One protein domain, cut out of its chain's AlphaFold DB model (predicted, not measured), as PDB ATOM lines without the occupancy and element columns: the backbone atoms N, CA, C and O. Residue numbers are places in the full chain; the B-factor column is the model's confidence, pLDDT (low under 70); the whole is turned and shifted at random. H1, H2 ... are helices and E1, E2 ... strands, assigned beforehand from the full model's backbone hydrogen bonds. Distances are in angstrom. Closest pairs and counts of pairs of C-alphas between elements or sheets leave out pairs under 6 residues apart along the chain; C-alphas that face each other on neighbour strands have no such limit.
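AT A GLANCE: This is residues 111 to 135 and 169 to 350 of the 350 residues of an uncharacterized protein of Phaeosphaeria nodorum (strain SN15 / ATCC MYA-4574 / FGSC 10173) (UniProt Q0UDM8). One very long helix, H7, makes the length of a rod, and the helical hairpin of H4 and H5 packs along its earlier part, while residues 315 to 350 stick out free. H4, H5 and H7 form an up-and-down bundle, each running against the one before it, and the short helices H1, H2, H3 and H6 with strand E1 gather near the end where H7 begins. The printed part has 207 residues, with seven named helices and one named strand in the order H1 E1 H2 H3 H4 H5 H6 H7; its class is mostly helix. It is extended, with a radius of gyration of the C-alphas of 33.1 A and spans of 125 by 30 by 28 A.

HOW THE PARTS SIT: Start with H1, residues 111 to 119, which touches H3, residues 180 to 185, at C-alphas Cys 119 and Ala 181, their closest, 6.1 A apart. E1, residues 128 to 130, pairs with no named strand. H2, residues 169 to 177, touches residues 193 to 194 alone of H4, residues 187 to 218; the closest C-alphas are those of Phe 174 and Pro 193, 5.8 A apart. H3 and H4 touch only at the corner, closest at C-alphas Ala 183 and Ala 190, 4.3 A. H4 is the hub, and forms a hairpin with H5, residues 223 to 255, at a shallow tilt of 19 degrees; their closest C-alphas, Ile 216 and His 229, are 6.3 A apart. H7, residues 268 to 346, touches H5 with residues 282 to 313 alone, opposite ways at a shallow tilt of 22 degrees, closest at C-alphas Ala 244 and Ala 289, 4.6 A. With residues 274 to 302 alone H7 touches H4, the same way at a shallow tilt of 24 degrees, closest at C-alphas Tyr 189 and Ala 274, 5.5 A. H6, residues 259 to 262, is close to H4 but not clearly touching: C-alphas Pro 187 and Trp 262, their closest, are 6.8 A apart. Every O i to N i+4 pair is within hydrogen-bond range in H1, against 2 of 5 in H2 (with 3 of 6 O i to N i+3 pairs), 1 of 2 in H3, 26 of 28 in H4, 27 of 29 in H5 and 73 of 75 in H7; H6 is too short for such a pair.

IN THESE COORDINATES: Find C-alpha 111 at (2.671, 56.375, 22.497), where H1 begins. H4 begins at C-alpha 187 and is 46.3 A long, with a kink of 38 degrees near residue 194; H5 is 46.9 A long, with a kink of 28 degrees near residue 230. Find C-alpha 268 at (19.893, 77.098, 33.436); from there H7 runs 113.3 A, with a kink of 27 degrees near residue 336, to C-alpha 346 at (80.592, -14.560, 5.865).

THE WHOLE: The C-alphas of Lys 121 and Val 350, the two farthest apart, are 125.5 A from each other. Residues 136 to 168 are not printed, and C-alphas 135 and 169 are 25.0 A apart across the cut. Of the links that are printed whole, H1 to E1 is short and the others are tight. Mean pLDDT of the printed part is 82.9; it is under 70 at residues 111 to 135, 169 to 173, 257 to 264 and 350.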
ATOM      1  N   TRP A 111       2.945  55.768  21.192       47.28
ATOM      2  CA  TRP A 111       2.671  56.375  22.497       47.28
ATOM      3  C   TRP A 111       3.850  57.214  23.007       47.28
ATOM      4  O   TRP A 111       3.641  58.309  23.525       47.28
ATOM      5  N   PHE A 112       5.083  56.740  22.803       45.81
ATOM      6  CA  PHE A 112       6.300  57.457  23.176       45.81
ATOM      7  C   PHE A 112       6.458  58.738  22.343       45.81
ATOM      8  O   PHE A 112       6.671  59.823  22.891       45.81
ATOM      9  N   LEU A 113       6.235  58.635  21.029       47.53
ATOM     10  CA  LEU A 113       6.235  59.775  20.108       47.53
ATOM     11  C   LEU A 113       5.126  60.787  20.451       47.53
ATOM     12  O   LEU A 113       5.360  61.996  20.451       47.53
ATOM     13  N   SER A 114       3.935  60.302  20.815       51.38
ATOM     14  CA  SER A 114       2.812  61.140  21.262       51.38
ATOM     15  C   SER A 114       3.112  61.864  22.578       51.38
ATOM     16  O   SER A 114       2.738  63.026  22.743       51.38
ATOM     17  N   HIS A 115       3.811  61.206  23.506       49.78
ATOM     18  CA  HIS A 115       4.190  61.777  24.798       49.78
ATOM     19  C   HIS A 115       5.257  62.869  24.648       49.78
ATOM     20  O   HIS A 115       5.077  63.973  25.161       49.78
ATOM     21  N   LEU A 116       6.308  62.624  23.855       44.28
ATOM     22  CA  LEU A 116       7.309  63.648  23.527       44.28
ATOM     23  C   LEU A 116       6.679  64.874  22.847       44.28
ATOM     24  O   LEU A 116       7.012  66.014  23.185       44.28
ATOM     25  N   LYS A 117       5.717  64.652  21.940       49.81
ATOM     26  CA  LYS A 117       4.962  65.716  21.260       49.81
ATOM     27  C   LYS A 117       4.121  66.555  22.227       49.81
ATOM     28  O   LYS A 117       4.016  67.762  22.038       49.81
ATOM     29  N   ALA A 118       3.556  65.944  23.270       56.34
ATOM     30  CA  ALA A 118       2.801  66.655  24.303       56.34
ATOM     31  C   ALA A 118       3.701  67.495  25.232       56.34
ATOM     32  O   ALA A 118       3.270  68.532  25.738       56.34
ATOM     33  N   CYS A 119       4.950  67.073  25.447       44.56
ATOM     34  CA  CYS A 119       5.902  67.768  26.316       44.56
ATOM     35  C   CYS A 119       6.613  68.956  25.635       44.56
ATOM     36  O   CYS A 119       7.030  69.896  26.316       44.56
ATOM     37  N   ALA A 120       6.744  68.953  24.304       46.00
ATOM     38  CA  ALA A 120       7.421  70.011  23.558       46.00
ATOM     39  C   ALA A 120       6.471  71.177  23.206       46.00
ATOM     40  O   ALA A 120       5.659  71.088  22.290       46.00
ATOM     41  N   LYS A 121       6.610  72.328  23.885       42.81
ATOM     42  CA  LYS A 121       5.808  73.548  23.615       42.81
ATOM     43  C   LYS A 121       6.026  74.168  22.221       42.81
ATOM     44  O   LYS A 121       5.270  75.053  21.838       42.81
ATOM     45  N   THR A 122       7.058  73.747  21.489       42.88
ATOM     46  CA  THR A 122       7.518  74.356  20.225       42.88
ATOM     47  C   THR A 122       7.494  73.394  19.032       42.88
ATOM     48  O   THR A 122       8.214  73.630  18.073       42.88
ATOM     49  N   GLY A 123       6.727  72.301  19.087       40.28
ATOM     50  CA  GLY A 123       6.734  71.281  18.029       40.28
ATOM     51  C   GLY A 123       7.723  70.140  18.292       40.28
ATOM     52  O   GLY A 123       8.667  70.275  19.074       40.28
ATOM     53  N   ALA A 124       7.424  68.984  17.695       35.78
ATOM     54  CA  ALA A 124       8.027  67.687  17.996       35.78
ATOM     55  C   ALA A 124       9.532  67.632  17.704       35.78
ATOM     56  O   ALA A 124      10.029  68.248  16.760       35.78
ATOM     57  N   ARG A 125      10.250  66.862  18.527       42.34
ATOM     58  CA  ARG A 125      11.685  66.631  18.388       42.34
ATOM     59  C   ARG A 125      11.984  65.141  18.536       42.34
ATOM     60  O   ARG A 125      11.564  64.544  19.525       42.34
ATOM     61  N   TRP A 126      12.596  64.535  17.517       43.09
ATOM     62  CA  TRP A 126      12.654  63.078  17.337       43.09
ATOM     63  C   TRP A 126      14.070  62.534  17.509       43.09
ATOM     64  O   TRP A 126      15.044  63.181  17.134       43.09
ATOM     65  N   ILE A 127      14.161  61.305  18.015       37.56
ATOM     66  CA  ILE A 127      15.342  60.448  17.907       37.56
ATOM     67  C   ILE A 127      14.858  59.110  17.386       37.56
ATOM     68  O   ILE A 127      14.030  58.456  18.024       37.56
ATOM     69  N   ILE A 128      15.362  58.727  16.220       37.56
ATOM     70  CA  ILE A 128      14.986  57.494  15.539       37.56
ATOM     71  C   ILE A 128      16.251  56.657  15.385       37.56
ATOM     72  O   ILE A 128      17.277  57.125  14.902       37.56
ATOM     73  N   LEU A 129      16.174  55.414  15.849       32.25
ATOM     74  CA  LEU A 129      17.209  54.408  15.648       32.25
ATOM     75  C   LEU A 129      17.037  53.856  14.235       32.25
ATOM     76  O   LEU A 129      16.035  53.195  13.959       32.25
ATOM     77  N   VAL A 130      17.985  54.142  13.349       32.19
ATOM     78  CA  VAL A 130      17.912  53.755  11.941       32.19
ATOM     79  C   VAL A 130      18.842  52.554  11.720       32.19
ATOM     80  O   VAL A 130      20.031  52.612  12.029       32.19
ATOM     81  N   PRO A 131      18.349  51.431  11.181       30.08
ATOM     82  CA  PRO A 131      19.215  50.442  10.551       30.08
ATOM     83  C   PRO A 131      20.148  51.116   9.539       30.08
ATOM     84  O   PRO A 131      19.674  51.867   8.696       30.08
ATOM     85  N   SER A 132      21.441  50.814   9.562       30.14
ATOM     86  CA  SER A 132      22.482  51.362   8.670       30.14
ATOM     87  C   SER A 132      22.187  51.288   7.154       30.14
ATOM     88  O   SER A 132      22.903  51.899   6.368       30.14
ATOM     89  N   ALA A 133      21.133  50.589   6.717       36.72
ATOM     90  CA  ALA A 133      20.861  50.274   5.316       36.72
ATOM     91  C   ALA A 133      19.936  51.244   4.543       36.72
ATOM     92  O   ALA A 133      19.607  50.964   3.397       36.72
ATOM     93  N   LEU A 134      19.516  52.397   5.075       29.83
ATOM     94  CA  LEU A 134      18.672  53.324   4.284       29.83
ATOM     95  C   LEU A 134      19.438  54.213   3.283       29.83
ATOM     96  O   LEU A 134      18.845  55.068   2.632       29.83
ATOM     97  N   LEU A 135      20.742  53.984   3.115       31.34
ATOM     98  CA  LEU A 135      21.611  54.735   2.208       31.34
ATOM     99  C   LEU A 135      22.297  53.836   1.167       31.34
ATOM    100  O   LEU A 135      23.472  54.022   0.878       31.34
ATOM    101  N   HIS A 169      15.333  45.404  23.613       60.47
ATOM    102  CA  HIS A 169      14.706  46.159  24.699       60.47
ATOM    103  C   HIS A 169      14.961  47.661  24.596       60.47
ATOM    104  O   HIS A 169      14.199  48.460  25.141       60.47
ATOM    105  N   LEU A 170      16.002  48.052  23.857       62.06
ATOM    106  CA  LEU A 170      16.471  49.428  23.799       62.06
ATOM    107  C   LEU A 170      15.366  50.407  23.366       62.06
ATOM    108  O   LEU A 170      15.171  51.373  24.097       62.06
ATOM    109  N   PRO A 171      14.545  50.144  22.326       63.12
ATOM    110  CA  PRO A 171      13.443  51.038  21.953       63.12
ATOM    111  C   PRO A 171      12.349  51.185  23.022       63.12
ATOM    112  O   PRO A 171      11.646  52.194  23.053       63.12
ATOM    113  N   ARG A 172      12.183  50.189  23.902       64.56
ATOM    114  CA  ARG A 172      11.114  50.157  24.913       64.56
ATOM    115  C   ARG A 172      11.525  50.771  26.242       64.56
ATOM    116  O   ARG A 172      10.659  51.230  26.971       64.56
ATOM    117  N   GLU A 173      12.813  50.773  26.563       67.19
ATOM    118  CA  GLU A 173      13.281  51.112  27.911       67.19
ATOM    119  C   GLU A 173      14.089  52.414  27.956       67.19
ATOM    120  O   GLU A 173      14.170  53.044  29.010       67.19
ATOM    121  N   PHE A 174      14.641  52.877  26.826       72.88
ATOM    122  CA  PHE A 174      15.561  54.022  26.830       72.88
ATOM    123  C   PHE A 174      14.930  55.325  27.338       72.88
ATOM    124  O   PHE A 174      15.591  56.120  28.007       72.88
ATOM    125  N   HIS A 175      13.645  55.539  27.061       71.25
ATOM    126  CA  HIS A 175      12.952  56.768  27.428       71.25
ATOM    127  C   HIS A 175      12.613  56.864  28.919       71.25
ATOM    128  O   HIS A 175      12.425  57.964  29.435       71.25
ATOM    129  N   LEU A 176      12.570  55.733  29.632       74.19
ATOM    130  CA  LEU A 176      12.254  55.693  31.065       74.19
ATOM    131  C   LEU A 176      13.326  56.391  31.913       74.19
ATOM    132  O   LEU A 176      13.073  56.765  33.056       74.19
ATOM    133  N   LEU A 177      14.524  56.566  31.354       74.75
ATOM    134  CA  LEU A 177      15.687  57.140  32.025       74.75
ATOM    135  C   LEU A 177      15.885  58.635  31.718       74.75
ATOM    136  O   LEU A 177      16.879  59.213  32.161       74.75
ATOM    137  N   LEU A 178      14.977  59.253  30.955       84.06
ATOM    138  CA  LEU A 178      15.128  60.612  30.436       84.06
ATOM    139  C   LEU A 178      14.111  61.596  31.018       84.06
ATOM    140  O   LEU A 178      12.912  61.322  31.100       84.06
ATOM    141  N   ASP A 179      14.581  62.810  31.314       87.62
ATOM    142  CA  ASP A 179      13.695  63.969  31.397       87.62
ATOM    143  C   ASP A 179      13.291  64.384  29.977       87.62
ATOM    144  O   ASP A 179      14.093  64.903  29.198       87.62
ATOM    145  N   HIS A 180      12.022  64.162  29.649       84.44
ATOM    146  CA  HIS A 180      11.471  64.375  28.317       84.44
ATOM    147  C   HIS A 180      11.515  65.854  27.895       84.44
ATOM    148  O   HIS A 180      11.638  66.152  26.705       84.44
ATOM    149  N   ALA A 181      11.477  66.793  28.848       85.00
ATOM    150  CA  ALA A 181      11.571  68.219  28.551       85.00
ATOM    151  C   ALA A 181      12.990  68.618  28.117       85.00
ATOM    152  O   ALA A 181      13.153  69.465  27.240       85.00
ATOM    153  N   ILE A 182      14.013  67.997  28.711       86.88
ATOM    154  CA  ILE A 182      15.418  68.200  28.326       86.88
ATOM    155  C   ILE A 182      15.717  67.440  27.038       86.88
ATOM    156  O   ILE A 182      16.339  67.995  26.141       86.88
ATOM    157  N   ALA A 183      15.224  66.205  26.925       84.44
ATOM    158  CA  ALA A 183      15.445  65.340  25.774       84.44
ATOM    159  C   ALA A 183      14.880  65.917  24.474       84.44
ATOM    160  O   ALA A 183      15.501  65.795  23.422       84.44
ATOM    161  N   ALA A 184      13.743  66.613  24.543       80.81
ATOM    162  CA  ALA A 184      13.274  67.386  23.406       80.81
ATOM    163  C   ALA A 184      14.304  68.469  23.033       80.81
ATOM    164  O   ALA A 184      14.619  68.667  21.868       80.81
ATOM    165  N   LEU A 185      14.850  69.193  24.006       83.44
ATOM    166  CA  LEU A 185      15.672  70.372  23.741       83.44
ATOM    167  C   LEU A 185      17.135  70.081  23.376       83.44
ATOM    168  O   LEU A 185      17.747  70.908  22.698       83.44
ATOM    169  N   ASP A 186      17.664  68.935  23.796       84.44
ATOM    170  CA  ASP A 186      19.054  68.521  23.617       84.44
ATOM    171  C   ASP A 186      19.124  67.067  23.095       84.44
ATOM    172  O   ASP A 186      18.901  66.120  23.861       84.44
ATOM    173  N   PRO A 187      19.459  66.867  21.804       82.06
ATOM    174  CA  PRO A 187      19.562  65.539  21.208       82.06
ATOM    175  C   PRO A 187      20.623  64.665  21.873       82.06
ATOM    176  O   PRO A 187      20.432  63.461  22.012       82.06
ATOM    177  N   LEU A 188      21.736  65.251  22.323       83.50
ATOM    178  CA  LEU A 188      22.803  64.479  22.947       83.50
ATOM    179  C   LEU A 188      22.368  63.956  24.319       83.50
ATOM    180  O   LEU A 188      22.651  62.806  24.659       83.50
ATOM    181  N   TYR A 189      21.630  64.765  25.084       87.56
ATOM    182  CA  TYR A 189      21.005  64.300  26.324       87.56
ATOM    183  C   TYR A 189      20.039  63.143  26.057       87.56
ATOM    184  O   TYR A 189      20.067  62.132  26.759       87.56
ATOM    185  N   ALA A 190      19.224  63.255  25.014       84.56
ATOM    186  CA  ALA A 190      18.251  62.233  24.664       84.56
ATOM    187  C   ALA A 190      18.889  60.940  24.110       84.56
ATOM    188  O   ALA A 190      18.353  59.854  24.324       84.56
ATOM    189  N   LEU A 191      20.077  61.021  23.502       84.62
ATOM    190  CA  LEU A 191      20.893  59.854  23.136       84.62
ATOM    191  C   LEU A 191      21.684  59.251  24.302       84.62
ATOM    192  O   LEU A 191      22.215  58.146  24.177       84.62
ATOM    193  N   SER A 192      21.782  59.935  25.443       87.88
ATOM    194  CA  SER A 192      22.627  59.486  26.555       87.88
ATOM    195  C   SER A 192      22.349  58.060  27.063       87.88
ATOM    196  O   SER A 192      23.323  57.368  27.370       87.88
ATOM    197  N   PRO A 193      21.104  57.534  27.110       83.00
ATOM    198  CA  PRO A 193      20.863  56.158  27.541       83.00
ATOM    199  C   PRO A 193      21.416  55.140  26.541       83.00
ATOM    200  O   PRO A 193      21.872  54.072  26.940       83.00
ATOM    201  N   ILE A 194      21.427  55.488  25.253       82.56
ATOM    202  CA  ILE A 194      21.960  54.647  24.178       82.56
ATOM    203  C   ILE A 194      23.481  54.583  24.288       82.56
ATOM    204  O   ILE A 194      24.056  53.497  24.281       82.56
ATOM    205  N   PHE A 195      24.128  55.735  24.483       85.38
ATOM    206  CA  PHE A 195      25.563  55.798  24.749       85.38
ATOM    207  C   PHE A 195      25.951  55.000  25.998       85.38
ATOM    208  O   PHE A 195      26.923  54.251  25.963       85.38
ATOM    209  N   ARG A 196      25.167  55.096  27.079       86.19
ATOM    210  CA  ARG A 196      25.385  54.308  28.303       86.19
ATOM    211  C   ARG A 196      25.202  52.811  28.078       86.19
ATOM    212  O   ARG A 196      25.997  52.025  28.582       86.19
ATOM    213  N   PHE A 197      24.190  52.406  27.314       82.38
ATOM    214  CA  PHE A 197      23.989  51.004  26.945       82.38
ATOM    215  C   PHE A 197      25.166  50.465  26.120       82.38
ATOM    216  O   PHE A 197      25.687  49.385  26.412       82.38
ATOM    217  N   ALA A 198      25.623  51.235  25.128       84.44
ATOM    218  CA  ALA A 198      26.792  50.891  24.325       84.44
ATOM    219  C   ALA A 198      28.050  50.779  25.201       84.44
ATOM    220  O   ALA A 198      28.754  49.775  25.136       84.44
ATOM    221  N   ALA A 199      28.279  51.746  26.096       86.75
ATOM    222  CA  ALA A 199      29.393  51.728  27.038       86.75
ATOM    223  C   ALA A 199      29.347  50.506  27.977       86.75
ATOM    224  O   ALA A 199      30.361  49.838  28.177       86.75
ATOM    225  N   ALA A 200      28.171  50.160  28.510       84.62
ATOM    226  CA  ALA A 200      27.988  48.983  29.360       84.62
ATOM    227  C   ALA A 200      28.275  47.674  28.605       84.62
ATOM    228  O   ALA A 200      28.960  46.794  29.130       84.62
ATOM    229  N   THR A 201      27.808  47.569  27.358       83.12
ATOM    230  CA  THR A 201      28.065  46.412  26.489       83.12
ATOM    231  C   THR A 201      29.558  46.286  26.175       83.12
ATOM    232  O   THR A 201      30.140  45.216  26.353       83.12
ATOM    233  N   SER A 202      30.218  47.389  25.811       87.44
ATOM    234  CA  SER A 202      31.672  47.428  25.616       87.44
ATOM    235  C   SER A 202      32.440  47.033  26.879       87.44
ATOM    236  O   SER A 202      33.405  46.275  26.802       87.44
ATOM    237  N   ASN A 203      31.997  47.473  28.060       87.50
ATOM    238  CA  ASN A 203      32.620  47.084  29.324       87.50
ATOM    239  C   ASN A 203      32.476  45.576  29.612       87.50
ATOM    240  O   ASN A 203      33.385  44.952  30.166       87.50
ATOM    241  N   GLN A 204      31.357  44.963  29.215       84.44
ATOM    242  CA  GLN A 204      31.165  43.513  29.314       84.44
ATOM    243  C   GLN A 204      32.102  42.750  28.364       84.44
ATOM    244  O   GLN A 204      32.687  41.740  28.768       84.44
ATOM    245  N   VAL A 205      32.283  43.240  27.131       85.25
ATOM    246  CA  VAL A 205      33.271  42.694  26.185       85.25
ATOM    247  C   VAL A 205      34.666  42.778  26.793       85.25
ATOM    248  O   VAL A 205      35.348  41.758  26.890       85.25
ATOM    249  N   LEU A 206      35.058  43.951  27.294       88.25
ATOM    250  CA  LEU A 206      36.345  44.160  27.953       88.25
ATOM    251  C   LEU A 206      36.549  43.181  29.120       88.25
ATOM    252  O   LEU A 206      37.559  42.487  29.165       88.25
ATOM    253  N   SER A 207      35.563  43.057  30.013       87.50
ATOM    254  CA  SER A 207      35.610  42.124  31.151       87.50
ATOM    255  C   SER A 207      35.787  40.669  30.697       87.50
ATOM    256  O   SER A 207      36.520  39.894  31.316       87.50
ATOM    257  N   THR A 208      35.141  40.296  29.591       85.69
ATOM    258  CA  THR A 208      35.268  38.963  28.991       85.69
ATOM    259  C   THR A 208      36.675  38.739  28.437       85.69
ATOM    260  O   THR A 208      37.260  37.687  28.696       85.69
ATOM    261  N   MET A 209      37.246  39.726  27.739       87.62
ATOM    262  CA  MET A 209      38.615  39.662  27.209       87.62
ATOM    263  C   MET A 209      39.653  39.599  28.326       87.62
ATOM    264  O   MET A 209      40.552  38.767  28.273       87.62
ATOM    265  N   THR A 210      39.507  40.408  29.378       93.12
ATOM    266  CA  THR A 210      40.396  40.358  30.549       93.12
ATOM    267  C   THR A 210      40.360  38.981  31.209       93.12
ATOM    268  O   THR A 210      41.406  38.387  31.456       93.12
ATOM    269  N   ARG A 211      39.169  38.406  31.409       89.12
ATOM    270  CA  ARG A 211      39.041  37.051  31.960       89.12
ATOM    271  C   ARG A 211      39.674  35.992  31.055       89.12
ATOM    272  O   ARG A 211      40.269  35.033  31.542       89.12
ATOM    273  N   ARG A 212      39.538  36.130  29.733       86.62
ATOM    274  CA  ARG A 212      40.178  35.224  28.767       86.62
ATOM    275  C   ARG A 212      41.696  35.340  28.810       86.62
ATOM    276  O   ARG A 212      42.365  34.311  28.855       86.62
ATOM    277  N   TYR A 213      42.216  36.558  28.888       93.75
ATOM    278  CA  TYR A 213      43.634  36.815  29.089       93.75
ATOM    279  C   TYR A 213      44.164  36.139  30.353       93.75
ATOM    280  O   TYR A 213      45.187  35.470  30.285       93.75
ATOM    281  N   GLU A 214      43.466  36.240  31.487       92.69
ATOM    282  CA  GLU A 214      43.875  35.580  32.736       92.69
ATOM    283  C   GLU A 214      43.968  34.055  32.582       92.69
ATOM    284  O   GLU A 214      44.948  33.447  33.018       92.69
ATOM    285  N   ILE A 215      42.990  33.438  31.906       88.62
ATOM    286  CA  ILE A 215      42.998  31.997  31.618       88.62
ATOM    287  C   ILE A 215      44.211  31.633  30.755       88.62
ATOM    288  O   ILE A 215      44.959  30.724  31.114       88.62
ATOM    289  N   ILE A 216      44.437  32.354  29.654       89.31
ATOM    290  CA  ILE A 216      45.556  32.086  28.740       89.31
ATOM    291  C   ILE A 216      46.900  32.321  29.440       89.31
ATOM    292  O   ILE A 216      47.803  31.496  29.343       89.31
ATOM    293  N   SER A 217      47.021  33.410  30.195       89.31
ATOM    294  CA  SER A 217      48.227  33.775  30.941       89.31
ATOM    295  C   SER A 217      48.580  32.729  32.003       89.31
ATOM    296  O   SER A 217      49.747  32.378  32.167       89.31
ATOM    297  N   SER A 218      47.579  32.135  32.664       89.19
ATOM    298  CA  SER A 218      47.809  31.025  33.602       89.19
ATOM    299  C   SER A 218      48.340  29.753  32.923       89.19
ATOM    300  O   SER A 218      49.041  28.965  33.558       89.19
ATOM    301  N   ALA A 219      48.054  29.579  31.629       86.44
ATOM    302  CA  ALA A 219      48.461  28.440  30.810       86.44
ATOM    303  C   ALA A 219      49.615  28.767  29.841       86.44
ATOM    304  O   ALA A 219      49.920  27.969  28.960       86.44
ATOM    305  N   LEU A 220      50.296  29.910  30.000       79.06
ATOM    306  CA  LEU A 220      51.308  30.394  29.048       79.06
ATOM    307  C   LEU A 220      52.515  29.447  28.894       79.06
ATOM    308  O   LEU A 220      53.241  29.510  27.906       79.06
ATOM    309  N   TRP A 221      52.735  28.578  29.881       80.75
ATOM    310  CA  TRP A 221      53.824  27.600  29.907       80.75
ATOM    311  C   TRP A 221      53.454  26.250  29.279       80.75
ATOM    312  O   TRP A 221      54.321  25.385  29.158       80.75
ATOM    313  N   ASP A 222      52.192  26.059  28.887       86.62
ATOM    314  CA  ASP A 222      51.734  24.862  28.186       86.62
ATOM    315  C   ASP A 222      52.095  24.959  26.695       86.62
ATOM    316  O   ASP A 222      51.388  25.563  25.882       86.62
ATOM    317  N   ILE A 223      53.245  24.373  26.343       78.56
ATOM    318  CA  ILE A 223      53.792  24.391  24.979       78.56
ATOM    319  C   ILE A 223      52.830  23.713  23.995       78.56
ATOM    320  O   ILE A 223      52.726  24.163  22.853       78.56
ATOM    321  N   ASP A 224      52.080  22.699  24.437       83.06
ATOM    322  CA  ASP A 224      51.173  21.940  23.570       83.06
ATOM    323  C   ASP A 224      50.008  22.808  23.073       83.06
ATOM    324  O   ASP A 224      49.462  22.576  21.994       83.06
ATOM    325  N   ARG A 225      49.651  23.855  23.827       86.44
ATOM    326  CA  ARG A 225      48.572  24.800  23.493       86.44
ATOM    327  C   ARG A 225      49.069  26.162  23.028       86.44
ATOM    328  O   ARG A 225      48.253  27.035  22.723       86.44
ATOM    329  N   ALA A 226      50.383  26.354  22.943       86.25
ATOM    330  CA  ALA A 226      50.977  27.657  22.677       86.25
ATOM    331  C   ALA A 226      50.499  28.273  21.354       86.25
ATOM    332  O   ALA A 226      50.210  29.463  21.309       86.25
ATOM    333  N   VAL A 227      50.342  27.477  20.291       87.69
ATOM    334  CA  VAL A 227      49.866  27.977  18.987       87.69
ATOM    335  C   VAL A 227      48.422  28.481  19.077       87.69
ATOM    336  O   VAL A 227      48.120  29.588  18.634       87.69
ATOM    337  N   THR A 228      47.532  27.709  19.703       88.44
ATOM    338  CA  THR A 228      46.125  28.095  19.887       88.44
ATOM    339  C   THR A 228      46.005  29.354  20.739       88.44
ATOM    340  O   THR A 228      45.277  30.279  20.379       88.44
ATOM    341  N   HIS A 229      46.748  29.421  21.844       90.31
ATOM    342  CA  HIS A 229      46.774  30.593  22.715       90.31
ATOM    343  C   HIS A 229      47.356  31.823  22.019       90.31
ATOM    344  O   HIS A 229      46.818  32.915  22.180       90.31
ATOM    345  N   LEU A 230      48.394  31.656  21.198       91.94
ATOM    346  CA  LEU A 230      48.965  32.740  20.403       91.94
ATOM    347  C   LEU A 230      47.933  33.313  19.424       91.94
ATOM    348  O   LEU A 230      47.729  34.525  19.406       91.94
ATOM    349  N   ASN A 231      47.236  32.452  18.678       90.12
ATOM    350  CA  ASN A 231      46.189  32.876  17.747       90.12
ATOM    351  C   ASN A 231      45.058  33.618  18.474       90.12
ATOM    352  O   ASN A 231      44.665  34.703  18.053       90.12
ATOM    353  N   GLN A 232      44.592  33.086  19.610       90.75
ATOM    354  CA  GLN A 232      43.571  33.737  20.434       90.75
ATOM    355  C   GLN A 232      44.020  35.121  20.915       90.75
ATOM    356  O   GLN A 232      43.279  36.090  20.756       90.75
ATOM    357  N   LEU A 233      45.241  35.240  21.448       93.44
ATOM    358  CA  LEU A 233      45.776  36.517  21.923       93.44
ATOM    359  C   LEU A 233      45.899  37.544  20.792       93.44
ATOM    360  O   LEU A 233      45.599  38.717  21.012       93.44
ATOM    361  N   ILE A 234      46.318  37.120  19.592       93.81
ATOM    362  CA  ILE A 234      46.402  37.988  18.409       93.81
ATOM    363  C   ILE A 234      45.008  38.502  18.039       93.81
ATOM    364  O   ILE A 234      44.818  39.715  17.929       93.81
ATOM    365  N   THR A 235      44.020  37.613  17.917       90.62
ATOM    366  CA  THR A 235      42.633  37.996  17.610       90.62
ATOM    367  C   THR A 235      42.063  38.943  18.666       90.62
ATOM    368  O   THR A 235      41.497  39.981  18.319       90.62
ATOM    369  N   HIS A 236      42.246  38.637  19.955       92.81
ATOM    370  CA  HIS A 236      41.778  39.492  21.053       92.81
ATOM    371  C   HIS A 236      42.450  40.864  21.011       92.81
ATOM    372  O   HIS A 236      41.763  41.873  21.126       92.81
ATOM    373  N   LYS A 237      43.768  40.930  20.777       96.31
ATOM    374  CA  LYS A 237      44.500  42.198  20.654       96.31
ATOM    375  C   LYS A 237      43.945  43.067  19.521       96.31
ATOM    376  O   LYS A 237      43.759  44.267  19.727       96.31
ATOM    377  N   HIS A 238      43.703  42.488  18.343       94.06
ATOM    378  CA  HIS A 238      43.141  43.229  17.211       94.06
ATOM    379  C   HIS A 238      41.769  43.803  17.556       94.06
ATOM    380  O   HIS A 238      41.576  45.010  17.451       94.06
ATOM    381  N   LEU A 239      40.874  42.976  18.096       88.88
ATOM    382  CA  LEU A 239      39.545  43.419  18.511       88.88
ATOM    383  C   LEU A 239      39.617  44.529  19.574       88.88
ATOM    384  O   LEU A 239      38.936  45.544  19.456       88.88
ATOM    385  N   LEU A 240      40.473  44.387  20.592       95.06
ATOM    386  CA  LEU A 240      40.666  45.416  21.620       95.06
ATOM    387  C   LEU A 240      41.181  46.738  21.024       95.06
ATOM    388  O   LEU A 240      40.732  47.808  21.433       95.06
ATOM    389  N   SER A 241      42.098  46.669  20.055       96.31
ATOM    390  CA  SER A 241      42.658  47.850  19.379       96.31
ATOM    391  C   SER A 241      41.604  48.561  18.526       96.31
ATOM    392  O   SER A 241      41.507  49.789  18.565       96.31
ATOM    393  N   ASP A 242      40.775  47.796  17.819       91.06
ATOM    394  CA  ASP A 242      39.678  48.324  17.010       91.06
ATOM    395  C   ASP A 242      38.631  49.025  17.884       91.06
ATOM    396  O   ASP A 242      38.239  50.158  17.595       91.06
ATOM    397  N   HIS A 243      38.221  48.404  18.997       90.19
ATOM    398  CA  HIS A 243      37.305  49.034  19.952       90.19
ATOM    399  C   HIS A 243      37.904  50.294  20.583       90.19
ATOM    400  O   HIS A 243      37.198  51.297  20.709       90.19
ATOM    401  N   ALA A 244      39.195  50.288  20.936       95.56
ATOM    402  CA  ALA A 244      39.869  51.488  21.429       95.56
ATOM    403  C   ALA A 244      39.772  52.637  20.417       95.56
ATOM    404  O   ALA A 244      39.349  53.732  20.783       95.56
ATOM    405  N   CYS A 245      40.102  52.377  19.148       94.31
ATOM    406  CA  CYS A 245      40.055  53.384  18.090       94.31
ATOM    407  C   CYS A 245      38.637  53.951  17.903       94.31
ATOM    408  O   CYS A 245      38.453  55.167  17.893       94.31
ATOM    409  N   ARG A 246      37.615  53.089  17.876       89.06
ATOM    410  CA  ARG A 246      36.207  53.513  17.761       89.06
ATOM    411  C   ARG A 246      35.754  54.361  18.944       89.06
ATOM    412  O   ARG A 246      35.067  55.363  18.767       89.06
ATOM    413  N   HIS A 247      36.146  53.997  20.163       92.19
ATOM    414  CA  HIS A 247      35.826  54.805  21.338       92.19
ATOM    415  C   HIS A 247      36.511  56.180  21.289       92.19
ATOM    416  O   HIS A 247      35.902  57.170  21.692       92.19
ATOM    417  N   GLU A 248      37.716  56.282  20.721       93.75
ATOM    418  CA  GLU A 248      38.365  57.574  20.463       93.75
ATOM    419  C   GLU A 248      37.650  58.409  19.399       93.75
ATOM    420  O   GLU A 248      37.574  59.631  19.530       93.75
ATOM    421  N   GLU A 249      37.097  57.778  18.365       90.06
ATOM    422  CA  GLU A 249      36.269  58.461  17.365       90.06
ATOM    423  C   GLU A 249      34.989  59.023  17.988       90.06
ATOM    424  O   GLU A 249      34.667  60.193  17.770       90.06
ATOM    425  N   VAL A 250      34.309  58.234  18.830       89.81
ATOM    426  CA  VAL A 250      33.136  58.695  19.588       89.81
ATOM    427  C   VAL A 250      33.508  59.865  20.499       89.81
ATOM    428  O   VAL A 250      32.802  60.870  20.516       89.81
ATOM    429  N   LEU A 251      34.636  59.800  21.211       92.38
ATOM    430  CA  LEU A 251      35.103  60.913  22.046       92.38
ATOM    431  C   LEU A 251      35.373  62.173  21.232       92.38
ATOM    432  O   LEU A 251      34.908  63.250  21.601       92.38
ATOM    433  N   ARG A 252      36.081  62.040  20.106       90.25
ATOM    434  CA  ARG A 252      36.355  63.161  19.203       90.25
ATOM    435  C   ARG A 252      35.055  63.790  18.708       90.25
ATOM    436  O   ARG A 252      34.958  65.012  18.636       90.25
ATOM    437  N   TYR A 253      34.056  62.964  18.406       86.94
ATOM    438  CA  TYR A 253      32.730  63.417  18.009       86.94
ATOM    439  C   TYR A 253      32.009  64.175  19.136       86.94
ATOM    440  O   TYR A 253      31.546  65.295  18.909       86.94
ATOM    441  N   LEU A 254      31.972  63.624  20.354       86.19
ATOM    442  CA  LEU A 254      31.335  64.248  21.527       86.19
ATOM    443  C   LEU A 254      31.980  65.595  21.906       86.19
ATOM    444  O   LEU A 254      31.283  66.545  22.283       86.19
ATOM    445  N   GLN A 255      33.302  65.683  21.744       88.75
ATOM    446  CA  GLN A 255      34.106  66.876  22.013       88.75
ATOM    447  C   GLN A 255      34.032  67.923  20.897       88.75
ATOM    448  O   GLN A 255      34.369  69.086  21.129       88.75
ATOM    449  N   SER A 256      33.622  67.541  19.684       85.50
ATOM    450  CA  SER A 256      33.620  68.459  18.546       85.50
ATOM    451  C   SER A 256      32.620  69.600  18.760       85.50
ATOM    452  O   SER A 256      31.438  69.396  19.009       85.50
ATOM    453  N   THR A 257      33.096  70.842  18.674       65.31
ATOM    454  CA  THR A 257      32.317  72.041  19.024       65.31
ATOM    455  C   THR A 257      31.171  72.329  18.051       65.31
ATOM    456  O   THR A 257      30.235  73.055  18.384       65.31
ATOM    457  N   HIS A 258      31.225  71.763  16.845       62.06
ATOM    458  CA  HIS A 258      30.265  72.029  15.774       62.06
ATOM    459  C   HIS A 258      28.945  71.258  15.927       62.06
ATOM    460  O   HIS A 258      27.906  71.771  15.517       62.06
ATOM    461  N   THR A 259      28.938  70.103  16.598       56.09
ATOM    462  CA  THR A 259      27.707  69.402  17.016       56.09
ATOM    463  C   THR A 259      27.056  70.036  18.253       56.09
ATOM    464  O   THR A 259      25.918  69.731  18.581       56.09
ATOM    465  N   ILE A 260      27.717  70.978  18.938       53.72
ATOM    466  CA  ILE A 260      27.237  71.568  20.206       53.72
ATOM    467  C   ILE A 260      26.180  72.671  19.994       53.72
ATOM    468  O   ILE A 260      25.532  73.096  20.946       53.72
ATOM    469  N   GLN A 261      25.906  73.104  18.757       61.28
ATOM    470  CA  GLN A 261      24.837  74.087  18.491       61.28
ATOM    471  C   GLN A 261      23.405  73.527  18.630       61.28
ATOM    472  O   GLN A 261      22.433  74.240  18.362       61.28
ATOM    473  N   TRP A 262      23.259  72.264  19.036       65.12
ATOM    474  CA  TRP A 262      21.972  71.578  19.128       65.12
ATOM    475  C   TRP A 262      21.123  71.991  20.331       65.12
ATOM    476  O   TRP A 262      19.895  71.942  20.251       65.12
ATOM    477  N   SER A 263      21.736  72.458  21.421       64.81
ATOM    478  CA  SER A 263      20.998  72.893  22.605       64.81
ATOM    479  C   SER A 263      20.506  74.335  22.446       64.81
ATOM    480  O   SER A 263      21.205  75.316  22.705       64.81
ATOM    481  N   ARG A 264      19.254  74.488  22.009       68.81
ATOM    482  CA  ARG A 264      18.584  75.797  21.950       68.81
ATOM    483  C   ARG A 264      17.519  75.882  23.035       68.81
ATOM    484  O   ARG A 264      16.656  75.013  23.123       68.81
ATOM    485  N   ASN A 265      17.549  76.973  23.803       81.31
ATOM    486  CA  ASN A 265      16.503  77.376  24.754       81.31
ATOM    487  C   ASN A 265      16.346  76.494  26.010       81.31
ATOM    488  O   ASN A 265      15.249  76.396  26.559       81.31
ATOM    489  N   LEU A 266      17.426  75.880  26.503       87.19
ATOM    490  CA  LEU A 266      17.417  75.223  27.817       87.19
ATOM    491  C   LEU A 266      17.387  76.265  28.943       87.19
ATOM    492  O   LEU A 266      18.121  77.255  28.915       87.19
ATOM    493  N   THR A 267      16.594  76.013  29.986       92.62
ATOM    494  CA  THR A 267      16.742  76.756  31.247       92.62
ATOM    495  C   THR A 267      18.088  76.428  31.901       92.62
ATOM    496  O   THR A 267      18.655  75.360  31.676       92.62
ATOM    497  N   LEU A 268      18.598  77.307  32.770       92.62
ATOM    498  CA  LEU A 268      19.893  77.098  33.436       92.62
ATOM    499  C   LEU A 268      19.954  75.783  34.241       92.62
ATOM    500  O   LEU A 268      21.001  75.138  34.295       92.62
ATOM    501  N   ALA A 269      18.834  75.360  34.834       94.06
ATOM    502  CA  ALA A 269      18.737  74.081  35.536       94.06
ATOM    503  C   ALA A 269      18.820  72.887  34.570       94.06
ATOM    504  O   ALA A 269      19.593  71.960  34.807       94.06
ATOM    505  N   GLN A 270      18.089  72.936  33.454       92.44
ATOM    506  CA  GLN A 270      18.107  71.883  32.435       92.44
ATOM    507  C   GLN A 270      19.469  71.785  31.739       92.44
ATOM    508  O   GLN A 270      19.989  70.688  31.564       92.44
ATOM    509  N   ALA A 271      20.093  72.925  31.425       91.50
ATOM    510  CA  ALA A 271      21.436  72.979  30.851       91.50
ATOM    511  C   ALA A 271      22.477  72.333  31.776       91.50
ATOM    512  O   ALA A 271      23.373  71.636  31.307       91.50
ATOM    513  N   ARG A 272      22.346  72.505  33.098       93.56
ATOM    514  CA  ARG A 272      23.226  71.838  34.067       93.56
ATOM    515  C   ARG A 272      23.089  70.317  33.997       93.56
ATOM    516  O   ARG A 272      24.110  69.639  33.948       93.56
ATOM    517  N   VAL A 273      21.863  69.793  33.972       94.00
ATOM    518  CA  VAL A 273      21.602  68.343  33.896       94.00
ATOM    519  C   VAL A 273      22.086  67.761  32.563       94.00
ATOM    520  O   VAL A 273      22.748  66.721  32.552       94.00
ATOM    521  N   ALA A 274      21.819  68.451  31.452       91.00
ATOM    522  CA  ALA A 274      22.282  68.055  30.125       91.00
ATOM    523  C   ALA A 274      23.817  68.002  30.053       91.00
ATOM    524  O   ALA A 274      24.384  66.972  29.691       91.00
ATOM    525  N   ASN A 275      24.497  69.058  30.517       91.19
ATOM    526  CA  ASN A 275      25.959  69.120  30.540       91.19
ATOM    527  C   ASN A 275      26.576  68.060  31.460       91.19
ATOM    528  O   ASN A 275      27.545  67.418  31.074       91.19
ATOM    529  N   GLN A 276      26.006  67.824  32.648       94.19
ATOM    530  CA  GLN A 276      26.465  66.749  33.538       94.19
ATOM    531  C   GLN A 276      26.345  65.376  32.875       94.19
ATOM    532  O   GLN A 276      27.246  64.549  32.988       94.19
ATOM    533  N   THR A 277      25.246  65.141  32.162       92.25
ATOM    534  CA  THR A 277      25.011  63.882  31.450       92.25
ATOM    535  C   THR A 277      25.985  63.713  30.289       92.25
ATOM    536  O   THR A 277      26.558  62.635  30.140       92.25
ATOM    537  N   LYS A 278      26.234  64.780  29.520       91.06
ATOM    538  CA  LYS A 278      27.260  64.809  28.472       91.06
ATOM    539  C   LYS A 278      28.638  64.472  29.042       91.06
ATOM    540  O   LYS A 278      29.280  63.552  28.550       91.06
ATOM    541  N   SER A 279      29.063  65.162  30.101       93.69
ATOM    542  CA  SER A 279      30.362  64.914  30.736       93.69
ATOM    543  C   SER A 279      30.480  63.498  31.300       93.69
ATOM    544  O   SER A 279      31.561  62.923  31.254       93.69
ATOM    545  N   ALA A 280      29.386  62.914  31.804       94.69
ATOM    546  CA  ALA A 280      29.377  61.520  32.242       94.69
ATOM    547  C   ALA A 280      29.602  60.554  31.069       94.69
ATOM    548  O   ALA A 280      30.459  59.683  31.160       94.69
ATOM    549  N   VAL A 281      28.903  60.750  29.944       92.62
ATOM    550  CA  VAL A 281      29.101  59.935  28.733       92.62
ATOM    551  C   VAL A 281      30.531  60.085  28.200       92.62
ATOM    552  O   VAL A 281      31.178  59.092  27.886       92.62
ATOM    553  N   GLU A 282      31.064  61.305  28.137       95.00
ATOM    554  CA  GLU A 282      32.459  61.536  27.738       95.00
ATOM    555  C   GLU A 282      33.447  60.815  28.664       95.00
ATOM    556  O   GLU A 282      34.388  60.183  28.186       95.00
ATOM    557  N   ALA A 283      33.226  60.863  29.981       96.75
ATOM    558  CA  ALA A 283      34.066  60.162  30.947       96.75
ATOM    559  C   ALA A 283      34.002  58.635  30.771       96.75
ATOM    560  O   ALA A 283      35.048  57.984  30.798       96.75
ATOM    561  N   ASP A 284      32.812  58.075  30.532       95.50
ATOM    562  CA  ASP A 284      32.617  56.638  30.305       95.50
ATOM    563  C   ASP A 284      33.404  56.161  29.072       95.50
ATOM    564  O   ASP A 284      34.160  55.188  29.143       95.50
ATOM    565  N   PHE A 285      33.293  56.869  27.944       95.44
ATOM    566  CA  PHE A 285      34.016  56.504  26.722       95.44
ATOM    567  C   PHE A 285      35.528  56.739  26.835       95.44
ATOM    568  O   PHE A 285      36.302  55.948  26.292       95.44
ATOM    569  N   ALA A 286      35.970  57.765  27.570       97.75
ATOM    570  CA  ALA A 286      37.388  58.013  27.834       97.75
ATOM    571  C   ALA A 286      37.999  56.891  28.677       97.75
ATOM    572  O   ALA A 286      39.078  56.384  28.356       97.75
ATOM    573  N   PHE A 287      37.279  56.459  29.714       97.62
ATOM    574  CA  PHE A 287      37.656  55.310  30.524       97.62
ATOM    575  C   PHE A 287      37.749  54.036  29.677       97.62
ATOM    576  O   PHE A 287      38.763  53.338  29.736       97.62
ATOM    577  N   LEU A 288      36.735  53.754  28.852       95.00
ATOM    578  CA  LEU A 288      36.735  52.579  27.978       95.00
ATOM    579  C   LEU A 288      37.911  52.603  27.002       95.00
ATOM    580  O   LEU A 288      38.661  51.630  26.950       95.00
ATOM    581  N   ALA A 289      38.125  53.706  26.281       97.62
ATOM    582  CA  ALA A 289      39.230  53.833  25.331       97.62
ATOM    583  C   ALA A 289      40.588  53.546  25.996       97.62
ATOM    584  O   ALA A 289      41.376  52.755  25.474       97.62
ATOM    585  N   ALA A 290      40.838  54.126  27.175       98.12
ATOM    586  CA  ALA A 290      42.066  53.883  27.932       98.12
ATOM    587  C   ALA A 290      42.212  52.407  28.338       98.12
ATOM    588  O   ALA A 290      43.264  51.803  28.125       98.12
ATOM    589  N   ARG A 291      41.143  51.798  28.861       97.94
ATOM    590  CA  ARG A 291      41.154  50.402  29.317       97.94
ATOM    591  C   ARG A 291      41.311  49.392  28.182       97.94
ATOM    592  O   ARG A 291      42.001  48.387  28.360       97.94
ATOM    593  N   PHE A 292      40.704  49.643  27.022       97.38
ATOM    594  CA  PHE A 292      40.896  48.812  25.833       97.38
ATOM    595  C   PHE A 292      42.353  48.849  25.361       97.38
ATOM    596  O   PHE A 292      42.920  47.789  25.097       97.38
ATOM    597  N   LYS A 293      42.989  50.032  25.339       98.31
ATOM    598  CA  LYS A 293      44.416  50.171  25.000       98.31
ATOM    599  C   LYS A 293      45.320  49.433  25.978       98.31
ATOM    600  O   LYS A 293      46.123  48.611  25.551       98.31
ATOM    601  N   GLU A 294      45.138  49.666  27.275       98.00
ATOM    602  CA  GLU A 294      45.901  48.990  28.330       98.00
ATOM    603  C   GLU A 294      45.771  47.461  28.213       98.00
ATOM    604  O   GLU A 294      46.755  46.721  28.238       98.00
ATOM    605  N   THR A 295      44.550  46.966  27.996       96.81
ATOM    606  CA  THR A 295      44.311  45.527  27.837       96.81
ATOM    607  C   THR A 295      44.946  44.990  26.549       96.81
ATOM    608  O   THR A 295      45.504  43.891  26.563       96.81
ATOM    609  N   ALA A 296      44.923  45.746  25.447       97.88
ATOM    610  CA  ALA A 296      45.600  45.372  24.204       97.88
ATOM    611  C   ALA A 296      47.127  45.301  24.380       97.88
ATOM    612  O   ALA A 296      47.762  44.379  23.861       97.88
ATOM    613  N   GLU A 297      47.721  46.213  25.154       97.94
ATOM    614  CA  GLU A 297      49.147  46.179  25.507       97.94
ATOM    615  C   GLU A 297      49.497  44.936  26.332       97.94
ATOM    616  O   GLU A 297      50.490  44.263  26.046       97.94
ATOM    617  N   HIS A 298      48.657  44.553  27.300       95.94
ATOM    618  CA  HIS A 298      48.845  43.299  28.036       95.94
ATOM    619  C   HIS A 298      48.836  42.073  27.113       95.94
ATOM    620  O   HIS A 298      49.709  41.209  27.234       95.94
ATOM    621  N   HIS A 299      47.916  42.017  26.144       96.06
ATOM    622  CA  HIS A 299      47.894  40.939  25.151       96.06
ATOM    623  C   HIS A 299      49.152  40.954  24.277       96.06
ATOM    624  O   HIS A 299      49.742  39.902  24.041       96.06
ATOM    625  N   GLN A 300      49.614  42.131  23.848       97.44
ATOM    626  CA  GLN A 300      50.853  42.269  23.080       97.44
ATOM    627  C   GLN A 300      52.080  41.763  23.856       97.44
ATOM    628  O   GLN A 300      52.942  41.093  23.279       97.44
ATOM    629  N   ASN A 301      52.149  42.041  25.156       95.69
ATOM    630  CA  ASN A 301      53.225  41.551  26.013       95.69
ATOM    631  C   ASN A 301      53.173  40.021  26.153       95.69
ATOM    632  O   ASN A 301      54.200  39.360  25.995       95.69
ATOM    633  N   ALA A 302      51.986  39.442  26.356       94.44
ATOM    634  CA  ALA A 302      51.823  37.988  26.407       94.44
ATOM    635  C   ALA A 302      52.183  37.305  25.075       94.44
ATOM    636  O   ALA A 302      52.856  36.276  25.088       94.44
ATOM    637  N   ILE A 303      51.825  37.902  23.932       95.50
ATOM    638  CA  ILE A 303      52.233  37.437  22.594       95.50
ATOM    639  C   ILE A 303      53.761  37.391  22.479       95.50
ATOM    640  O   ILE A 303      54.316  36.387  22.026       95.50
ATOM    641  N   ALA A 304      54.454  38.450  22.912       95.50
ATOM    642  CA  ALA A 304      55.913  38.515  22.857       95.50
ATOM    643  C   ALA A 304      56.569  37.462  23.768       95.50
ATOM    644  O   ALA A 304      57.522  36.788  23.359       95.50
ATOM    645  N   MET A 305      56.031  37.273  24.977       92.62
ATOM    646  CA  MET A 305      56.496  36.247  25.914       92.62
ATOM    647  C   MET A 305      56.298  34.833  25.357       92.62
ATOM    648  O   MET A 305      57.240  34.042  25.363       92.62
ATOM    649  N   LEU A 306      55.111  34.525  24.829       92.00
ATOM    650  CA  LEU A 306      54.782  33.202  24.294       92.00
ATOM    651  C   LEU A 306      55.592  32.879  23.035       92.00
ATOM    652  O   LEU A 306      56.125  31.778  22.904       92.00
ATOM    653  N   THR A 307      55.771  33.855  22.144       93.38
ATOM    654  CA  THR A 307      56.652  33.723  20.970       93.38
ATOM    655  C   THR A 307      58.097  33.438  21.388       93.38
ATOM    656  O   THR A 307      58.757  32.564  20.830       93.38
ATOM    657  N   SER A 308      58.595  34.122  22.421       92.12
ATOM    658  CA  SER A 308      59.951  33.889  22.933       92.12
ATOM    659  C   SER A 308      60.093  32.505  23.582       92.12
ATOM    660  O   SER A 308      61.085  31.807  23.362       92.12
ATOM    661  N   ALA A 309      59.092  32.079  24.356       89.44
ATOM    662  CA  ALA A 309      59.072  30.774  25.011       89.44
ATOM    663  C   ALA A 309      59.000  29.618  23.997       89.44
ATOM    664  O   ALA A 309      59.740  28.641  24.125       89.44
ATOM    665  N   THR A 310      58.162  29.749  22.966       89.75
ATOM    666  CA  THR A 310      58.038  28.759  21.880       89.75
ATOM    667  C   THR A 310      59.315  28.661  21.050       89.75
ATOM    668  O   THR A 310      59.784  27.552  20.800       89.75
ATOM    669  N   ALA A 311      59.949  29.788  20.713       91.50
ATOM    670  CA  ALA A 311      61.240  29.791  20.025       91.50
ATOM    671  C   ALA A 311      62.333  29.076  20.842       91.50
ATOM    672  O   ALA A 311      63.110  28.285  20.298       91.50
ATOM    673  N   LEU A 312      62.372  29.295  22.161       91.06
ATOM    674  CA  LEU A 312      63.311  28.607  23.049       91.06
ATOM    675  C   LEU A 312      63.030  27.097  23.134       91.06
ATOM    676  O   LEU A 312      63.967  26.295  23.147       91.06
ATOM    677  N   ALA A 313      61.757  26.701  23.197       88.88
ATOM    678  CA  ALA A 313      61.354  25.297  23.213       88.88
ATOM    679  C   ALA A 313      61.745  24.576  21.913       88.88
ATOM    680  O   ALA A 313      62.343  23.499  21.965       88.88
ATOM    681  N   GLU A 314      61.495  25.200  20.760       90.31
ATOM    682  CA  GLU A 314      61.857  24.643  19.454       90.31
ATOM    683  C   GLU A 314      63.380  24.548  19.287       90.31
ATOM    684  O   GLU A 314      63.894  23.515  18.861       90.31
ATOM    685  N   SER A 315      64.135  25.556  19.737       93.94
ATOM    686  CA  SER A 315      65.603  25.499  19.756       93.94
ATOM    687  C   SER A 315      66.125  24.311  20.578       93.94
ATOM    688  O   SER A 315      66.982  23.554  20.117       93.94
ATOM    689  N   ARG A 316      65.563  24.074  21.774       91.62
ATOM    690  CA  ARG A 316      65.920  22.908  22.604       91.62
ATOM    691  C   ARG A 316      65.597  21.591  21.905       91.62
ATOM    692  O   ARG A 316      66.413  20.669  21.952       91.62
ATOM    693  N   LYS A 317      64.446  21.504  21.235       91.94
ATOM    694  CA  LYS A 317      64.044  20.327  20.454       91.94
ATOM    695  C   LYS A 317      65.013  20.068  19.298       91.94
ATOM    696  O   LYS A 317      65.466  18.938  19.130       91.94
ATOM    697  N   GLN A 318      65.408  21.102  18.561       94.38
ATOM    698  CA  GLN A 318      66.391  20.993  17.479       94.38
ATOM    699  C   GLN A 318      67.761  20.528  17.989       94.38
ATOM    700  O   GLN A 318      68.370  19.648  17.383       94.38
ATOM    701  N   ILE A 319      68.220  21.032  19.141       94.44
ATOM    702  CA  ILE A 319      69.466  20.573  19.780       94.44
ATOM    703  C   ILE A 319      69.373  19.089  20.172       94.44
ATOM    704  O   ILE A 319      70.323  18.325  19.966       94.44
ATOM    705  N   GLN A 320      68.231  18.651  20.711       94.56
ATOM    706  CA  GLN A 320      68.009  17.244  21.058       94.56
ATOM    707  C   GLN A 320      68.019  16.346  19.816       94.56
ATOM    708  O   GLN A 320      68.698  15.317  19.823       94.56
ATOM    709  N   LEU A 321      67.344  16.754  18.738       95.31
ATOM    710  CA  LEU A 321      67.351  16.037  17.461       95.31
ATOM    711  C   LEU A 321      68.758  15.981  16.858       95.31
ATOM    712  O   LEU A 321      69.210  14.905  16.475       95.31
ATOM    713  N   ALA A 322      69.501  17.089  16.857       95.25
ATOM    714  CA  ALA A 322      70.890  17.119  16.396       95.25
ATOM    715  C   ALA A 322      71.784  16.168  17.211       95.25
ATOM    716  O   ALA A 322      72.623  15.457  16.654       95.25
ATOM    717  N   THR A 323      71.563  16.085  18.526       95.75
ATOM    718  CA  THR A 323      72.275  15.143  19.402       95.75
ATOM    719  C   THR A 323      71.916  13.690  19.072       95.75
ATOM    720  O   THR A 323      72.796  12.829  19.046       95.75
ATOM    721  N   GLN A 324      70.642  13.397  18.796       95.31
ATOM    722  CA  GLN A 324      70.190  12.061  18.393       95.31
ATOM    723  C   GLN A 324      70.758  11.654  17.030       95.31
ATOM    724  O   GLN A 324      71.295  10.555  16.905       95.31
ATOM    725  N   VAL A 325      70.722  12.551  16.044       96.31
ATOM    726  CA  VAL A 325      71.333  12.339  14.724       96.31
ATOM    727  C   VAL A 325      72.835  12.113  14.868       96.31
ATOM    728  O   VAL A 325      73.360  11.174  14.288       96.31
ATOM    729  N   THR A 326      73.525  12.886  15.710       96.12
ATOM    730  CA  THR A 326      74.957  12.678  15.983       96.12
ATOM    731  C   THR A 326      75.221  11.281  16.545       96.12
ATOM    732  O   THR A 326      76.111  10.585  16.060       96.12
ATOM    733  N   LYS A 327      74.423  10.826  17.523       96.69
ATOM    734  CA  LYS A 327      74.533   9.463  18.072       96.69
ATOM    735  C   LYS A 327      74.300   8.397  16.999       96.69
ATOM    736  O   LYS A 327      75.058   7.433  16.942       96.69
ATOM    737  N   LEU A 328      73.293   8.582  16.143       96.75
ATOM    738  CA  LEU A 328      72.991   7.665  15.042       96.75
ATOM    739  C   LEU A 328      74.131   7.618  14.016       96.75
ATOM    740  O   LEU A 328      74.527   6.534  13.600       96.75
ATOM    741  N   THR A 329      74.700   8.766  13.656       96.88
ATOM    742  CA  THR A 329      75.825   8.868  12.716       96.88
ATOM    743  C   THR A 329      77.083   8.208  13.270       96.88
ATOM    744  O   THR A 329      77.761   7.491  12.538       96.88
ATOM    745  N   VAL A 330      77.382   8.395  14.562       97.12
ATOM    746  CA  VAL A 330      78.498   7.707  15.236       97.12
ATOM    747  C   VAL A 330      78.274   6.193  15.259       97.12
ATOM    748  O   VAL A 330      79.206   5.428  15.033       97.12
ATOM    749  N   LEU A 331      77.040   5.737  15.487       97.38
ATOM    750  CA  LEU A 331      76.714   4.314  15.421       97.38
ATOM    751  C   LEU A 331      76.908   3.778  13.992       97.38
ATOM    752  O   LEU A 331      77.595   2.782  13.784       97.38
ATOM    753  N   ALA A 332      76.360   4.468  12.992       96.94
ATOM    754  CA  ALA A 332      76.469   4.078  11.592       96.94
ATOM    755  C   ALA A 332      77.929   4.036  11.112       96.94
ATOM    756  O   ALA A 332      78.306   3.099  10.414       96.94
ATOM    757  N   SER A 333      78.769   4.993  11.520       96.88
ATOM    758  CA  SER A 333      80.179   5.032  11.116       96.88
ATOM    759  C   SER A 333      80.998   3.858  11.660       96.88
ATOM    760  O   SER A 333      81.933   3.419  10.994       96.88
ATOM    761  N   VAL A 334      80.629   3.311  12.823       97.00
ATOM    762  CA  VAL A 334      81.266   2.115  13.399       97.00
ATOM    763  C   VAL A 334      80.692   0.831  12.797       97.00
ATOM    764  O   VAL A 334      81.441  -0.068  12.414       97.00
ATOM    765  N   PHE A 335      79.365   0.726  12.698       96.88
ATOM    766  CA  PHE A 335      78.704  -0.523  12.317       96.88
ATOM    767  C   PHE A 335      78.678  -0.779  10.809       96.88
ATOM    768  O   PHE A 335      78.698  -1.946  10.421       96.88
ATOM    769  N   LEU A 336      78.656   0.248   9.952       97.69
ATOM    770  CA  LEU A 336      78.636   0.045   8.496       97.69
ATOM    771  C   LEU A 336      79.912  -0.653   7.988       97.69
ATOM    772  O   LEU A 336      79.774  -1.680   7.319       97.69
ATOM    773  N   PRO A 337      81.140  -0.206   8.329       96.94
ATOM    774  CA  PRO A 337      82.353  -0.913   7.920       96.94
ATOM    775  C   PRO A 337      82.444  -2.312   8.530       96.94
ATOM    776  O   PRO A 337      82.809  -3.259   7.840       96.94
ATOM    777  N   LEU A 338      82.073  -2.464   9.807       96.88
ATOM    778  CA  LEU A 338      82.105  -3.760  10.487       96.88
ATOM    779  C   LEU A 338      81.162  -4.764   9.814       96.88
ATOM    780  O   LEU A 338      81.564  -5.890   9.544       96.88
ATOM    781  N   SER A 339      79.936  -4.335   9.498       96.62
ATOM    782  CA  SER A 339      78.934  -5.156   8.808       96.62
ATOM    783  C   SER A 339      79.373  -5.518   7.390       96.62
ATOM    784  O   SER A 339      79.105  -6.619   6.920       96.62
ATOM    785  N   PHE A 340      80.077  -4.612   6.705       96.75
ATOM    786  CA  PHE A 340      80.659  -4.900   5.397       96.75
ATOM    787  C   PHE A 340      81.752  -5.972   5.489       96.75
ATOM    788  O   PHE A 340      81.740  -6.930   4.718       96.75
ATOM    789  N   VAL A 341      82.663  -5.853   6.461       96.94
ATOM    790  CA  VAL A 341      83.736  -6.833   6.688       96.94
ATOM    791  C   VAL A 341      83.158  -8.198   7.072       96.94
ATOM    792  O   VAL A 341      83.538  -9.203   6.477       96.94
ATOM    793  N   THR A 342      82.210  -8.261   8.011       95.94
ATOM    794  CA  THR A 342      81.570  -9.533   8.392       95.94
ATOM    795  C   THR A 342      80.764 -10.136   7.248       95.94
ATOM    796  O   THR A 342      80.770 -11.352   7.095       95.94
ATOM    797  N   GLY A 343      80.127  -9.312   6.411       96.12
ATOM    798  CA  GLY A 343      79.473  -9.760   5.183       96.12
ATOM    799  C   GLY A 343      80.462 -10.382   4.197       96.12
ATOM    800  O   GLY A 343      80.243 -11.501   3.743       96.12
ATOM    801  N   LEU A 344      81.585  -9.705   3.929       95.38
ATOM    802  CA  LEU A 344      82.627 -10.190   3.020       95.38
ATOM    803  C   LEU A 344      83.237 -11.517   3.494       95.38
ATOM    804  O   LEU A 344      83.419 -12.423   2.688       95.38
ATOM    805  N   PHE A 345      83.509 -11.660   4.794       94.12
ATOM    806  CA  PHE A 345      84.049 -12.902   5.365       94.12
ATOM    807  C   PHE A 345      82.988 -13.979   5.646       94.12
ATOM    808  O   PHE A 345      83.343 -15.137   5.851       94.12
ATOM    809  N   GLY A 346      81.703 -13.626   5.672       94.06
ATOM    810  CA  GLY A 346      80.592 -14.560   5.865       94.06
ATOM    811  C   GLY A 346      80.096 -15.217   4.574       94.06
ATOM    812  O   GLY A 346      79.317 -16.169   4.636       94.06
ATOM    813  N   MET A 347      80.521 -14.731   3.405       92.69
ATOM    814  CA  MET A 347      80.181 -15.332   2.115       92.69
ATOM    815  C   MET A 347      81.046 -16.572   1.844       92.69
ATOM    816  O   MET A 347      82.271 -16.496   1.817       92.69
ATOM    817  N   ASN A 348      80.407 -17.721   1.593       83.12
ATOM    818  CA  ASN A 348      81.088 -18.907   1.066       83.12
ATOM    819  C   ASN A 348      81.411 -18.678  -0.415       83.12
ATOM    820  O   ASN A 348      80.530 -18.786  -1.269       83.12
ATOM    821  N   PHE A 349      82.666 -18.361  -0.715       78.75
ATOM    822  CA  PHE A 349      83.160 -18.351  -2.088       78.75
ATOM    823  C   PHE A 349      83.407 -19.802  -2.533       78.75
ATOM    824  O   PHE A 349      84.178 -20.514  -1.889       78.75
ATOM    825  N   VAL A 350      82.694 -20.237  -3.579       66.50
ATOM    826  CA  VAL A 350      82.845 -21.547  -4.249       66.50
ATOM    827  C   VAL A 350      83.920 -21.468  -5.320       66.50
ATOM    828  O   VAL A 350      83.918 -20.454  -6.056       66.50
TER     829      VAL A 350